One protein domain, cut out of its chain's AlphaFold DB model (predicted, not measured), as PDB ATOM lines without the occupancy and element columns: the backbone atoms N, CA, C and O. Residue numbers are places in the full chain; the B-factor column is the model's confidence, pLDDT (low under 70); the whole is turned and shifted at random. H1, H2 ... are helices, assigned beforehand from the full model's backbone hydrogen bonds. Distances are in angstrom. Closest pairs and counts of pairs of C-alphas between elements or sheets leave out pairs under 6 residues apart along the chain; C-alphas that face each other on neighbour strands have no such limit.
ATOM      1  N   ALA A   6     -13.013 -19.118  10.168       85.62
ATOM      2  CA  ALA A   6     -11.759 -18.735   9.533       85.62
ATOM      3  C   ALA A   6     -11.978 -17.767   8.359       85.62
ATOM      4  O   ALA A   6     -11.307 -16.733   8.294       85.62
ATOM      5  N   PHE A   7     -12.957 -18.046   7.494       88.50
ATOM      6  CA  PHE A   7     -13.317 -17.170   6.375       88.50
ATOM      7  C   PHE A   7     -13.784 -15.791   6.852       88.50
ATOM      8  O   PHE A   7     -13.238 -14.766   6.434       88.50
ATOM      9  N   ARG A   8     -14.724 -15.751   7.805       87.38
ATOM     10  CA  ARG A   8     -15.242 -14.494   8.370       87.38
ATOM     11  C   ARG A   8     -14.138 -13.641   8.997       87.38
ATOM     12  O   ARG A   8     -14.105 -12.423   8.803       87.38
ATOM     13  N   LEU A   9     -13.209 -14.256   9.729       88.19
ATOM     14  CA  LEU A   9     -12.076 -13.550  10.336       88.19
ATOM     15  C   LEU A   9     -11.069 -13.049   9.297       88.19
ATOM     16  O   LEU A   9     -10.544 -11.943   9.455       88.19
ATOM     17  N   TYR A  10     -10.804 -13.835   8.256       89.38
ATOM     18  CA  TYR A  10      -9.904 -13.459   7.169       89.38
ATOM     19  C   TYR A  10     -10.446 -12.241   6.411       89.38
ATOM     20  O   TYR A  10      -9.774 -11.209   6.357       89.38
ATOM     21  N   VAL A  11     -11.699 -12.300   5.952       87.31
ATOM     22  CA  VAL A  11     -12.396 -11.191   5.280       87.31
ATOM     23  C   VAL A  11     -12.405  -9.934   6.151       87.31
ATOM     24  O   VAL A  11     -12.036  -8.854   5.692       87.31
ATOM     25  N   LYS A  12     -12.740 -10.059   7.442       86.38
ATOM     26  CA  LYS A  12     -12.748  -8.920   8.375       86.38
ATOM     27  C   LYS A  12     -11.378  -8.239   8.484       86.38
ATOM     28  O   LYS A  12     -11.310  -7.020   8.640       86.38
ATOM     29  N   ARG A  13     -10.284  -9.006   8.418       87.25
ATOM     30  CA  ARG A  13      -8.913  -8.467   8.435       87.25
ATOM     31  C   ARG A  13      -8.548  -7.792   7.114       87.25
ATOM     32  O   ARG A  13      -7.966  -6.715   7.166       87.25
ATOM     33  N   VAL A  14      -8.933  -8.369   5.974       86.31
ATOM     34  CA  VAL A  14      -8.748  -7.751   4.647       86.31
ATOM     35  C   VAL A  14      -9.471  -6.403   4.589       86.31
ATOM     36  O   VAL A  14      -8.839  -5.381   4.332       86.31
ATOM     37  N   LEU A  15     -10.765  -6.369   4.923       82.81
ATOM     38  CA  LEU A  15     -11.584  -5.149   4.880       82.81
ATOM     39  C   LEU A  15     -11.076  -4.054   5.834       82.81
ATOM     40  O   LEU A  15     -11.135  -2.870   5.507       82.81
ATOM     41  N   ARG A  16     -10.501  -4.426   6.989       82.25
ATOM     42  CA  ARG A  16      -9.872  -3.465   7.914       82.25
ATOM     43  C   ARG A  16      -8.704  -2.713   7.264       82.25
ATOM     44  O   ARG A  16      -8.531  -1.523   7.526       82.25
ATOM     45  N   GLU A  17      -7.912  -3.380   6.430       81.69
ATOM     46  CA  GLU A  17      -6.729  -2.794   5.780       81.69
ATOM     47  C   GLU A  17      -7.086  -1.935   4.562       81.69
ATOM     48  O   GLU A  17      -6.373  -0.979   4.244       81.69
ATOM     49  N   VAL A  18      -8.252  -2.180   3.956       75.25
ATOM     50  CA  VAL A  18      -8.826  -1.299   2.928       75.25
ATOM     51  C   VAL A  18      -9.133   0.106   3.493       75.25
ATOM     52  O   VAL A  18      -9.170   1.057   2.715       75.25
ATOM     53  N   ARG A  19      -9.242   0.259   4.834       61.91
ATOM     54  CA  ARG A  19      -9.446   1.515   5.601       61.91
ATOM     55  C   ARG A  19     -10.388   2.496   4.896       61.91
ATOM     56  O   ARG A  19      -9.942   3.492   4.331       61.91
ATOM     57  N   ARG A  20     -11.694   2.234   4.969       59.03
ATOM     58  CA  ARG A  20     -12.728   3.136   4.440       59.03
ATOM     59  C   ARG A  20     -13.463   3.860   5.558       59.03
ATOM     60  O   ARG A  20     -13.652   3.309   6.640       59.03
ATOM     61  N   HIS A  21     -13.849   5.103   5.284       46.06
ATOM     62  CA  HIS A  21     -14.571   5.967   6.223       46.06
ATOM     63  C   HIS A  21     -16.094   5.735   6.239       46.06
ATOM     64  O   HIS A  21     -16.758   6.255   7.131       46.06
ATOM     65  N   SER A  22     -16.650   4.943   5.317       43.91
ATOM     66  CA  SER A  22     -18.090   4.668   5.223       43.91
ATOM     67  C   SER A  22     -18.385   3.202   4.894       43.91
ATOM     68  O   SER A  22     -17.577   2.504   4.282       43.91
ATOM     69  N   SER A  23     -19.566   2.750   5.318       48.34
ATOM     70  CA  SER A  23     -20.157   1.434   5.059       48.34
ATOM     71  C   SER A  23     -20.680   1.318   3.619       48.34
ATOM     72  O   SER A  23     -21.888   1.250   3.399       48.34
ATOM     73  N   ASP A  24     -19.787   1.334   2.629       54.50
ATOM     74  CA  ASP A  24     -20.156   1.046   1.239       54.50
ATOM     75  C   ASP A  24     -20.302  -0.474   1.039       54.50
ATOM     76  O   ASP A  24     -19.347  -1.213   0.779       54.50
ATOM     77  N   THR A  25     -21.538  -0.948   1.213       61.38
ATOM     78  CA  THR A  25     -21.868  -2.379   1.180       61.38
ATOM     79  C   THR A  25     -21.694  -3.027  -0.194       61.38
ATOM     80  O   THR A  25     -21.620  -4.253  -0.256       61.38
ATOM     81  N   TYR A  26     -21.608  -2.269  -1.292       66.38
ATOM     82  CA  TYR A  26     -21.480  -2.850  -2.632       66.38
ATOM     83  C   TYR A  26     -20.057  -3.338  -2.912       66.38
ATOM     84  O   TYR A  26     -19.858  -4.481  -3.328       66.38
ATOM     85  N   ILE A  27     -19.047  -2.510  -2.637       70.31
ATOM     86  CA  ILE A  27     -17.658  -2.916  -2.865       70.31
ATOM     87  C   ILE A  27     -17.242  -3.996  -1.862       70.31
ATOM     88  O   ILE A  27     -16.524  -4.920  -2.234       70.31
ATOM     89  N   ASP A  28     -17.728  -3.926  -0.621       75.50
ATOM     90  CA  ASP A  28     -17.505  -4.989   0.359       75.50
ATOM     91  C   ASP A  28     -18.106  -6.314  -0.130       75.50
ATOM     92  O   ASP A  28     -17.436  -7.340  -0.055       75.50
ATOM     93  N   ARG A  29     -19.312  -6.307  -0.721       78.44
ATOM     94  CA  ARG A  29     -19.903  -7.505  -1.348       78.44
ATOM     95  C   ARG A  29     -19.065  -8.034  -2.507       78.44
ATOM     96  O   ARG A  29     -18.903  -9.243  -2.600       78.44
ATOM     97  N   ASN A  30     -18.511  -7.165  -3.350       81.75
ATOM     98  CA  ASN A  30     -17.655  -7.596  -4.458       81.75
ATOM     99  C   ASN A  30     -16.347  -8.218  -3.958       81.75
ATOM    100  O   ASN A  30     -15.992  -9.301  -4.407       81.75
ATOM    101  N   ILE A  31     -15.680  -7.592  -2.981       84.38
ATOM    102  CA  ILE A  31     -14.467  -8.144  -2.358       84.38
ATOM    103  C   ILE A  31     -14.785  -9.484  -1.682       84.38
ATOM    104  O   ILE A  31     -14.055 -10.455  -1.861       84.38
ATOM    105  N   ILE A  32     -15.884  -9.563  -0.923       87.19
ATOM    106  CA  ILE A  32     -16.318 -10.803  -0.266       87.19
ATOM    107  C   ILE A  32     -16.603 -11.889  -1.303       87.19
ATOM    108  O   ILE A  32     -16.122 -13.004  -1.136       87.19
ATOM    109  N   SER A  33     -17.331 -11.566  -2.374       87.56
ATOM    110  CA  SER A  33     -17.675 -12.505  -3.444       87.56
ATOM    111  C   SER A  33     -16.440 -13.001  -4.192       87.56
ATOM    112  O   SER A  33     -16.371 -14.176  -4.537       87.56
ATOM    113  N   GLU A  34     -15.461 -12.134  -4.444       89.88
ATOM    114  CA  GLU A  34     -14.217 -12.509  -5.116       89.88
ATOM    115  C   GLU A  34     -13.370 -13.435  -4.232       89.88
ATOM    116  O   GLU A  34     -12.899 -14.477  -4.689       89.88
ATOM    117  N   ILE A  35     -13.231 -13.111  -2.941       89.81
ATOM    118  CA  ILE A  35     -12.539 -13.977  -1.978       89.81
ATOM    119  C   ILE A  35     -13.290 -15.310  -1.827       89.81
ATOM    120  O   ILE A  35     -12.656 -16.361  -1.798       89.81
ATOM    121  N   GLU A  36     -14.626 -15.294  -1.775       90.00
ATOM    122  CA  GLU A  36     -15.453 -16.504  -1.705       90.00
ATOM    123  C   GLU A  36     -15.231 -17.401  -2.929       90.00
ATOM    124  O   GLU A  36     -14.963 -18.588  -2.770       90.00
ATOM    125  N   GLN A  37     -15.252 -16.840  -4.140       90.56
ATOM    126  CA  GLN A  37     -14.991 -17.588  -5.373       90.56
ATOM    127  C   GLN A  37     -13.583 -18.187  -5.404       90.56
ATOM    128  O   GLN A  37     -13.422 -19.341  -5.797       90.56
ATOM    129  N   ARG A  38     -12.566 -17.441  -4.952       90.81
ATOM    130  CA  ARG A  38     -11.184 -17.941  -4.869       90.81
ATOM    131  C   ARG A  38     -11.059 -19.099  -3.880       90.81
ATOM    132  O   ARG A  38     -10.408 -20.092  -4.190       90.81
ATOM    133  N   VAL A  39     -11.710 -19.007  -2.719       88.38
ATOM    134  CA  VAL A  39     -11.721 -20.095  -1.730       88.38
ATOM    135  C   VAL A  39     -12.466 -21.318  -2.263       88.38
ATOM    136  O   VAL A  39     -11.963 -22.428  -2.122       88.38
ATOM    137  N   LEU A  40     -13.620 -21.141  -2.913       87.94
ATOM    138  CA  LEU A  40     -14.372 -22.247  -3.519       87.94
ATOM    139  C   LEU A  40     -13.588 -22.931  -4.647       87.94
ATOM    140  O   LEU A  40     -13.623 -24.152  -4.758       87.94
ATOM    141  N   ALA A  41     -12.839 -22.172  -5.448       88.38
ATOM    142  CA  ALA A  41     -11.976 -22.733  -6.485       88.38
ATOM    143  C   ALA A  41     -10.828 -23.572  -5.890       88.38
ATOM    144  O   ALA A  41     -10.562 -24.672  -6.363       88.38
ATOM    145  N   GLU A  42     -10.187 -23.087  -4.823       87.81
ATOM    146  CA  GLU A  42      -9.082 -23.786  -4.144       87.81
ATOM    147  C   GLU A  42      -9.517 -25.024  -3.349       87.81
ATOM    148  O   GLU A  42      -8.723 -25.937  -3.128       87.81
ATOM    149  N   THR A  43     -10.768 -25.046  -2.894       86.38
ATOM    150  CA  THR A  43     -11.363 -26.164  -2.141       86.38
ATOM    151  C   THR A  43     -12.102 -27.158  -3.035       86.38
ATOM    152  O   THR A  43     -12.554 -28.182  -2.544       86.38
ATOM    153  N   GLY A  44     -12.262 -26.876  -4.334       83.62
ATOM    154  CA  GLY A  44     -13.097 -27.696  -5.218       83.62
ATOM    155  C   GLY A  44     -14.592 -27.647  -4.876       83.62
ATOM    156  O   GLY A  44     -15.337 -28.535  -5.279       83.62
ATOM    157  N   GLY A  45     -15.034 -26.616  -4.146       81.31
ATOM    158  CA  GLY A  45     -16.410 -26.447  -3.675       81.31
ATOM    159  C   GLY A  45     -16.660 -26.889  -2.230       81.31
ATOM    160  O   GLY A  45     -17.756 -26.645  -1.723       81.31
ATOM    161  N   ASP A  46     -15.669 -27.477  -1.551       83.75
ATOM    162  CA  ASP A  46     -15.795 -27.875  -0.147       83.75
ATOM    163  C   ASP A  46     -15.819 -26.661   0.796       83.75
ATOM    164  O   ASP A  46     -15.036 -25.717   0.688       83.75
ATOM    165  N   THR A  47     -16.743 -26.684   1.760       84.81
ATOM    166  CA  THR A  47     -17.009 -25.547   2.663       84.81
ATOM    167  C   THR A  47     -16.749 -25.856   4.135       84.81
ATOM    168  O   THR A  47     -17.053 -25.030   4.998       84.81
ATOM    169  N   ASP A  48     -16.160 -27.013   4.444       88.06
ATOM    170  CA  ASP A  48     -15.793 -27.367   5.809       88.06
ATOM    171  C   ASP A  48     -14.646 -26.485   6.342       88.06
ATOM    172  O   ASP A  48     -13.775 -26.007   5.608       88.06
ATOM    173  N   GLU A  49     -14.633 -26.261   7.657       86.06
ATOM    174  CA  GLU A  49     -13.704 -25.330   8.312       86.06
ATOM    175  C   GLU A  49     -12.224 -25.705   8.086       86.06
ATOM    176  O   GLU A  49     -11.361 -24.823   8.039       86.06
ATOM    177  N   ALA A  50     -11.907 -26.997   7.933       86.88
ATOM    178  CA  ALA A  50     -10.537 -27.458   7.736       86.88
ATOM    179  C   ALA A  50     -10.049 -27.164   6.310       86.88
ATOM    180  O   ALA A  50      -8.964 -26.587   6.151       86.88
ATOM    181  N   SER A  51     -10.863 -27.471   5.301       84.75
ATOM    182  CA  SER A  51     -10.584 -27.180   3.890       84.75
ATOM    183  C   SER A  51     -10.503 -25.680   3.629       84.75
ATOM    184  O   SER A  51      -9.534 -25.204   3.031       84.75
ATOM    185  N   VAL A  52     -11.432 -24.897   4.187       88.25
ATOM    186  CA  VAL A  52     -11.416 -23.430   4.086       88.25
ATOM    187  C   VAL A  52     -10.157 -22.846   4.733       88.25
ATOM    188  O   VAL A  52      -9.492 -21.990   4.149       88.25
ATOM    189  N   LYS A  53      -9.751 -23.329   5.915       88.00
ATOM    190  CA  LYS A  53      -8.518 -22.871   6.578       88.00
ATOM    191  C   LYS A  53      -7.259 -23.242   5.792       88.00
ATOM    192  O   LYS A  53      -6.293 -22.475   5.811       88.00
ATOM    193  N   ALA A  54      -7.242 -24.396   5.128       87.31
ATOM    194  CA  ALA A  54      -6.138 -24.805   4.265       87.31
ATOM    195  C   ALA A  54      -6.055 -23.934   3.002       87.31
ATOM    196  O   ALA A  54      -4.966 -23.476   2.660       87.31
ATOM    197  N   ALA A  55      -7.190 -23.633   2.367       88.06
ATOM    198  CA  ALA A  55      -7.264 -22.739   1.213       88.06
ATOM    199  C   ALA A  55      -6.821 -21.308   1.562       88.06
ATOM    200  O   ALA A  55      -5.955 -20.743   0.898       88.06
ATOM    201  N   LEU A  56      -7.308 -20.747   2.675       88.50
ATOM    202  CA  LEU A  56      -6.921 -19.404   3.133       88.50
ATOM    203  C   LEU A  56      -5.426 -19.276   3.470       88.50
ATOM    204  O   LEU A  56      -4.887 -18.175   3.404       88.50
ATOM    205  N   LYS A  57      -4.741 -20.372   3.829       89.06
ATOM    206  CA  LYS A  57      -3.279 -20.376   4.035       89.06
ATOM    207  C   LYS A  57      -2.485 -20.268   2.732       89.06
ATOM    208  O   LYS A  57      -1.333 -19.853   2.786       89.06
ATOM    209  N   LYS A  58      -3.068 -20.682   1.603       87.31
ATOM    210  CA  LYS A  58      -2.454 -20.573   0.272       87.31
ATOM    211  C   LYS A  58      -2.685 -19.199  -0.364       87.31
ATOM    212  O   LYS A  58      -1.945 -18.820  -1.263       87.31
ATOM    213  N   MET A  59      -3.705 -18.473   0.094       87.44
ATOM    214  CA  MET A  59      -3.976 -17.101  -0.334       87.44
ATOM    215  C   MET A  59      -2.943 -16.113   0.218       87.44
ATOM    216  O   MET A  59      -2.229 -16.403   1.182       87.44
ATOM    217  N   GLU A  60      -2.899 -14.912  -0.363       88.75
ATOM    218  CA  GLU A  60      -2.047 -13.840   0.143       88.75
ATOM    219  C   GLU A  60      -2.387 -13.508   1.610       88.75
ATOM    220  O   GLU A  60      -3.537 -13.645   2.045       88.75
ATOM    221  N   PRO A  61      -1.424 -13.021   2.410       90.44
ATOM    222  CA  PRO A  61      -1.717 -12.520   3.743       90.44
ATOM    223  C   PRO A  61      -2.819 -11.443   3.704       90.44
ATOM    224  O   PRO A  61      -2.764 -10.547   2.855       90.44
ATOM    225  N   PRO A  62      -3.774 -11.432   4.662       86.62
ATOM    226  CA  PRO A  62      -4.903 -10.493   4.663       86.62
ATOM    227  C   PRO A  62      -4.499  -9.023   4.511       86.62
ATOM    228  O   PRO A  62      -5.220  -8.220   3.923       86.62
ATOM    229  N   LYS A  63      -3.333  -8.669   5.062       86.88
ATOM    230  CA  LYS A  63      -2.785  -7.317   5.016       86.88
ATOM    231  C   LYS A  63      -2.343  -6.911   3.617       86.88
ATOM    232  O   LYS A  63      -2.609  -5.791   3.194       86.88
ATOM    233  N   GLU A  64      -1.686  -7.811   2.902       87.38
ATOM    234  CA  GLU A  64      -1.183  -7.548   1.556       87.38
ATOM    235  C   GLU A  64      -2.338  -7.487   0.560       87.38
ATOM    236  O   GLU A  64      -2.438  -6.523  -0.200       87.38
ATOM    237  N   LEU A  65      -3.276  -8.433   0.658       87.38
ATOM    238  CA  LEU A  65      -4.486  -8.445  -0.160       87.38
ATOM    239  C   LEU A  65      -5.354  -7.198   0.089       87.38
ATOM    240  O   LEU A  65      -5.809  -6.543  -0.848       87.38
ATOM    241  N   GLY A  66      -5.515  -6.793   1.354       83.81
ATOM    242  CA  GLY A  66      -6.225  -5.563   1.712       83.81
ATOM    243  C   GLY A  66      -5.573  -4.299   1.140       83.81
ATOM    244  O   GLY A  66      -6.272  -3.413   0.648       83.81
ATOM    245  N   LEU A  67      -4.238  -4.220   1.123       82.81
ATOM    246  CA  LEU A  67      -3.510  -3.106   0.501       82.81
ATOM    247  C   LEU A  67      -3.638  -3.099  -1.030       82.81
ATOM    248  O   LEU A  67      -3.732  -2.021  -1.624       82.81
ATOM    249  N   GLN A  68      -3.683  -4.270  -1.671       85.12
ATOM    250  CA  GLN A  68      -3.941  -4.382  -3.109       85.12
ATOM    251  C   GLN A  68      -5.343  -3.876  -3.461       85.12
ATOM    252  O   GLN A  68      -5.468  -2.991  -4.311       85.12
ATOM    253  N   TYR A  69      -6.380  -4.325  -2.744       84.25
ATOM    254  CA  TYR A  69      -7.740  -3.814  -2.931       84.25
ATOM    255  C   TYR A  69      -7.841  -2.320  -2.616       84.25
ATOM    256  O   TYR A  69      -8.516  -1.585  -3.333       84.25
ATOM    257  N   ARG A  70      -7.123  -1.821  -1.605       78.25
ATOM    258  CA  ARG A  70      -7.057  -0.380  -1.329       78.25
ATOM    259  C   ARG A  70      -6.467   0.409  -2.496       78.25
ATOM    260  O   ARG A  70      -6.949   1.497  -2.794       78.25
ATOM    261  N   LYS A  71      -5.436  -0.121  -3.159       78.88
ATOM    262  CA  LYS A  71      -4.826   0.501  -4.342       78.88
ATOM    263  C   LYS A  71      -5.755   0.433  -5.555       78.88
ATOM    264  O   LYS A  71      -5.862   1.422  -6.277       78.88
ATOM    265  N   PHE A  72      -6.436  -0.694  -5.751       75.94
ATOM    266  CA  PHE A  72      -7.383  -0.903  -6.846       75.94
ATOM    267  C   PHE A  72      -8.618   0.001  -6.714       75.94
ATOM    268  O   PHE A  72      -8.992   0.700  -7.649       75.94
ATOM    269  N   TYR A  73      -9.177   0.094  -5.507       67.94
ATOM    270  CA  TYR A  73     -10.338   0.926  -5.187       67.94
ATOM    271  C   TYR A  73      -9.968   2.299  -4.611       67.94
ATOM    272  O   TYR A  73     -10.782   2.914  -3.925       67.94
ATOM    273  N   LYS A  74      -8.753   2.804  -4.864       61.75
ATOM    274  CA  LYS A  74      -8.214   4.020  -4.225       61.75
ATOM    275  C   LYS A  74      -9.142   5.235  -4.339       61.75
ATOM    276  O   LYS A  74      -9.290   5.988  -3.385       61.75
ATOM    277  N   PHE A  75      -9.806   5.401  -5.483       52.12
ATOM    278  CA  PHE A  75     -10.718   6.523  -5.727       52.12
ATOM    279  C   PHE A  75     -12.052   6.429  -4.968       52.12
ATOM    280  O   PHE A  75     -12.612   7.473  -4.637       52.12
ATOM    281  N   SER A  76     -12.527   5.217  -4.670       50.88
ATOM    282  CA  SER A  76     -13.754   4.962  -3.896       50.88
ATOM    283  C   SER A  76     -13.474   4.833  -2.395       50.88
ATOM    284  O   SER A  76     -14.300   5.195  -1.573       50.88
ATOM    285  N   ALA A  77     -12.285   4.360  -2.009       47.16
ATOM    286  CA  ALA A  77     -11.890   4.202  -0.609       47.16
ATOM    287  C   ALA A  77     -11.601   5.540   0.104       47.16
ATOM    288  O   ALA A  77     -11.692   5.612   1.328       47.16
ATOM    289  N   GLU A  78     -11.246   6.586  -0.653       47.47
ATOM    290  CA  GLU A  78     -10.850   7.906  -0.134       47.47
ATOM    291  C   GLU A  78     -11.915   9.004  -0.340       47.47
ATOM    292  O   GLU A  78     -11.705  10.142   0.082       47.47
ATOM    293  N   ARG A  79     -13.061   8.702  -0.968       47.22
ATOM    294  CA  ARG A  79     -14.155   9.665  -1.176       47.22
ATOM    295  C   ARG A  79     -15.421   9.192  -0.457       47.22
ATOM    296  O   ARG A  79     -15.800   8.045  -0.651       47.22
TER     297      ARG A  79
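What this domain is: This is residues 6 to 79 of the 392 residues of an uncharacterized protein of Clostridiales bacterium (UniProt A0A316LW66). This is an elongated, all-helix structure in which H1 and H2 form a splayed helical hairpin, and H4 crosses H1 so that the centres of H1, H2 and H4 make a triangle. H3 caps one end of the long axis, packing on the first residues of H1 and the last of H2, and the short H5 lies at the other end, near the last residues of H1 and H4. The printed part has 74 residues with five named helices, in the order H1, H2, H3, H4, H5 along the chain, and no named strand. It is compact, with a radius of gyration of the C-alphas of 12.5 A, and its C-alphas span 38 by 20 by 17 A.

How they stand to each other: H1, residues 6 to 18, is the hub and touches three other helices. H2, residues 25 to 43, only just touches H1, with 3 pairs of C-alphas within 8 A; the closest are those of Val 11 and Ile 32, 6.8 A apart. H1 touches H2 with residues 11 to 15 alone, and H2 touches H1 with residues 28 to 35 alone. H1 and H2 run opposite ways at a steep tilt of 44 degrees and form a helical hairpin. H3, residues 49 to 58, touches residues 6 to 10 of H1 alone; the closest C-alphas, of Ala 6 and Lys 53, are 6.0 A apart. H1 and H3 run the same way at a steep tilt of 38 degrees. H3 also touches residues 39 to 43 of H2 alone, about perpendicular to it at 83 degrees, with the closest C-alphas, of Glu 42 and Ala 55, 5.8 A apart. H4, residues 62 to 72, touches H1 with 20 pairs of C-alphas within 8 A. The closest are those of Val 14 and Gly 66, 4.4 A apart. H4 runs the same way as H1 at a steep tilt of 45 degrees. The helix packing is mostly crossed, with 0 of the 4 touching pairs at a shallow tilt. H2 and H4 are apart, but only just, the closest C-alphas being 8.0 A from each other, and H3 and H4 are apart too. H5, residues 74 to 77, is close to H4 but not clearly touching it, with the closest C-alphas, of Arg 70 and Ala 77, 6.7 A apart. It is also close to H1 but not clearly touching, with the C-alphas of Val 18 and Ala 77 closest at 7.2 A. In H1, H2 and H4 every O i to N i+4 pair is within hydrogen-bond range, and in H3 5 of 6 are. H5 is too short for such a pair, and its one O i to N i+3 pair is not within range.

Where its parts are: H1 runs 18.9 A from C-alpha 6 at (-11.759, -18.735, 9.533) to C-alpha 18. H2, the longest helix with 19 residues, runs 26.2 A from Thr 25 to C-alpha 43 at (-11.363, -26.164, -2.141). H3 goes from Glu 49 to Lys 58 over 14.6 A. H4 goes from Pro 62 to Phe 72 over 15.2 A. H5 begins at Lys 74 and ends at C-alpha 77, at (-11.890, 4.202, -0.609).

The domain as a whole: The two C-alphas farthest apart are those of Ala 50 and Arg 79, at 38.3 A. The printed part has no cut. The link from H1 to H2 has 6 residues and is short, the other three links are tight, and there is no long link. The mean pLDDT of the printed part is 79.2. It is under 70 in residues 19 to 26, of which 25 and 26 belong to H2, and in residues 73 to 79, of which 74 to 77 belong to H5.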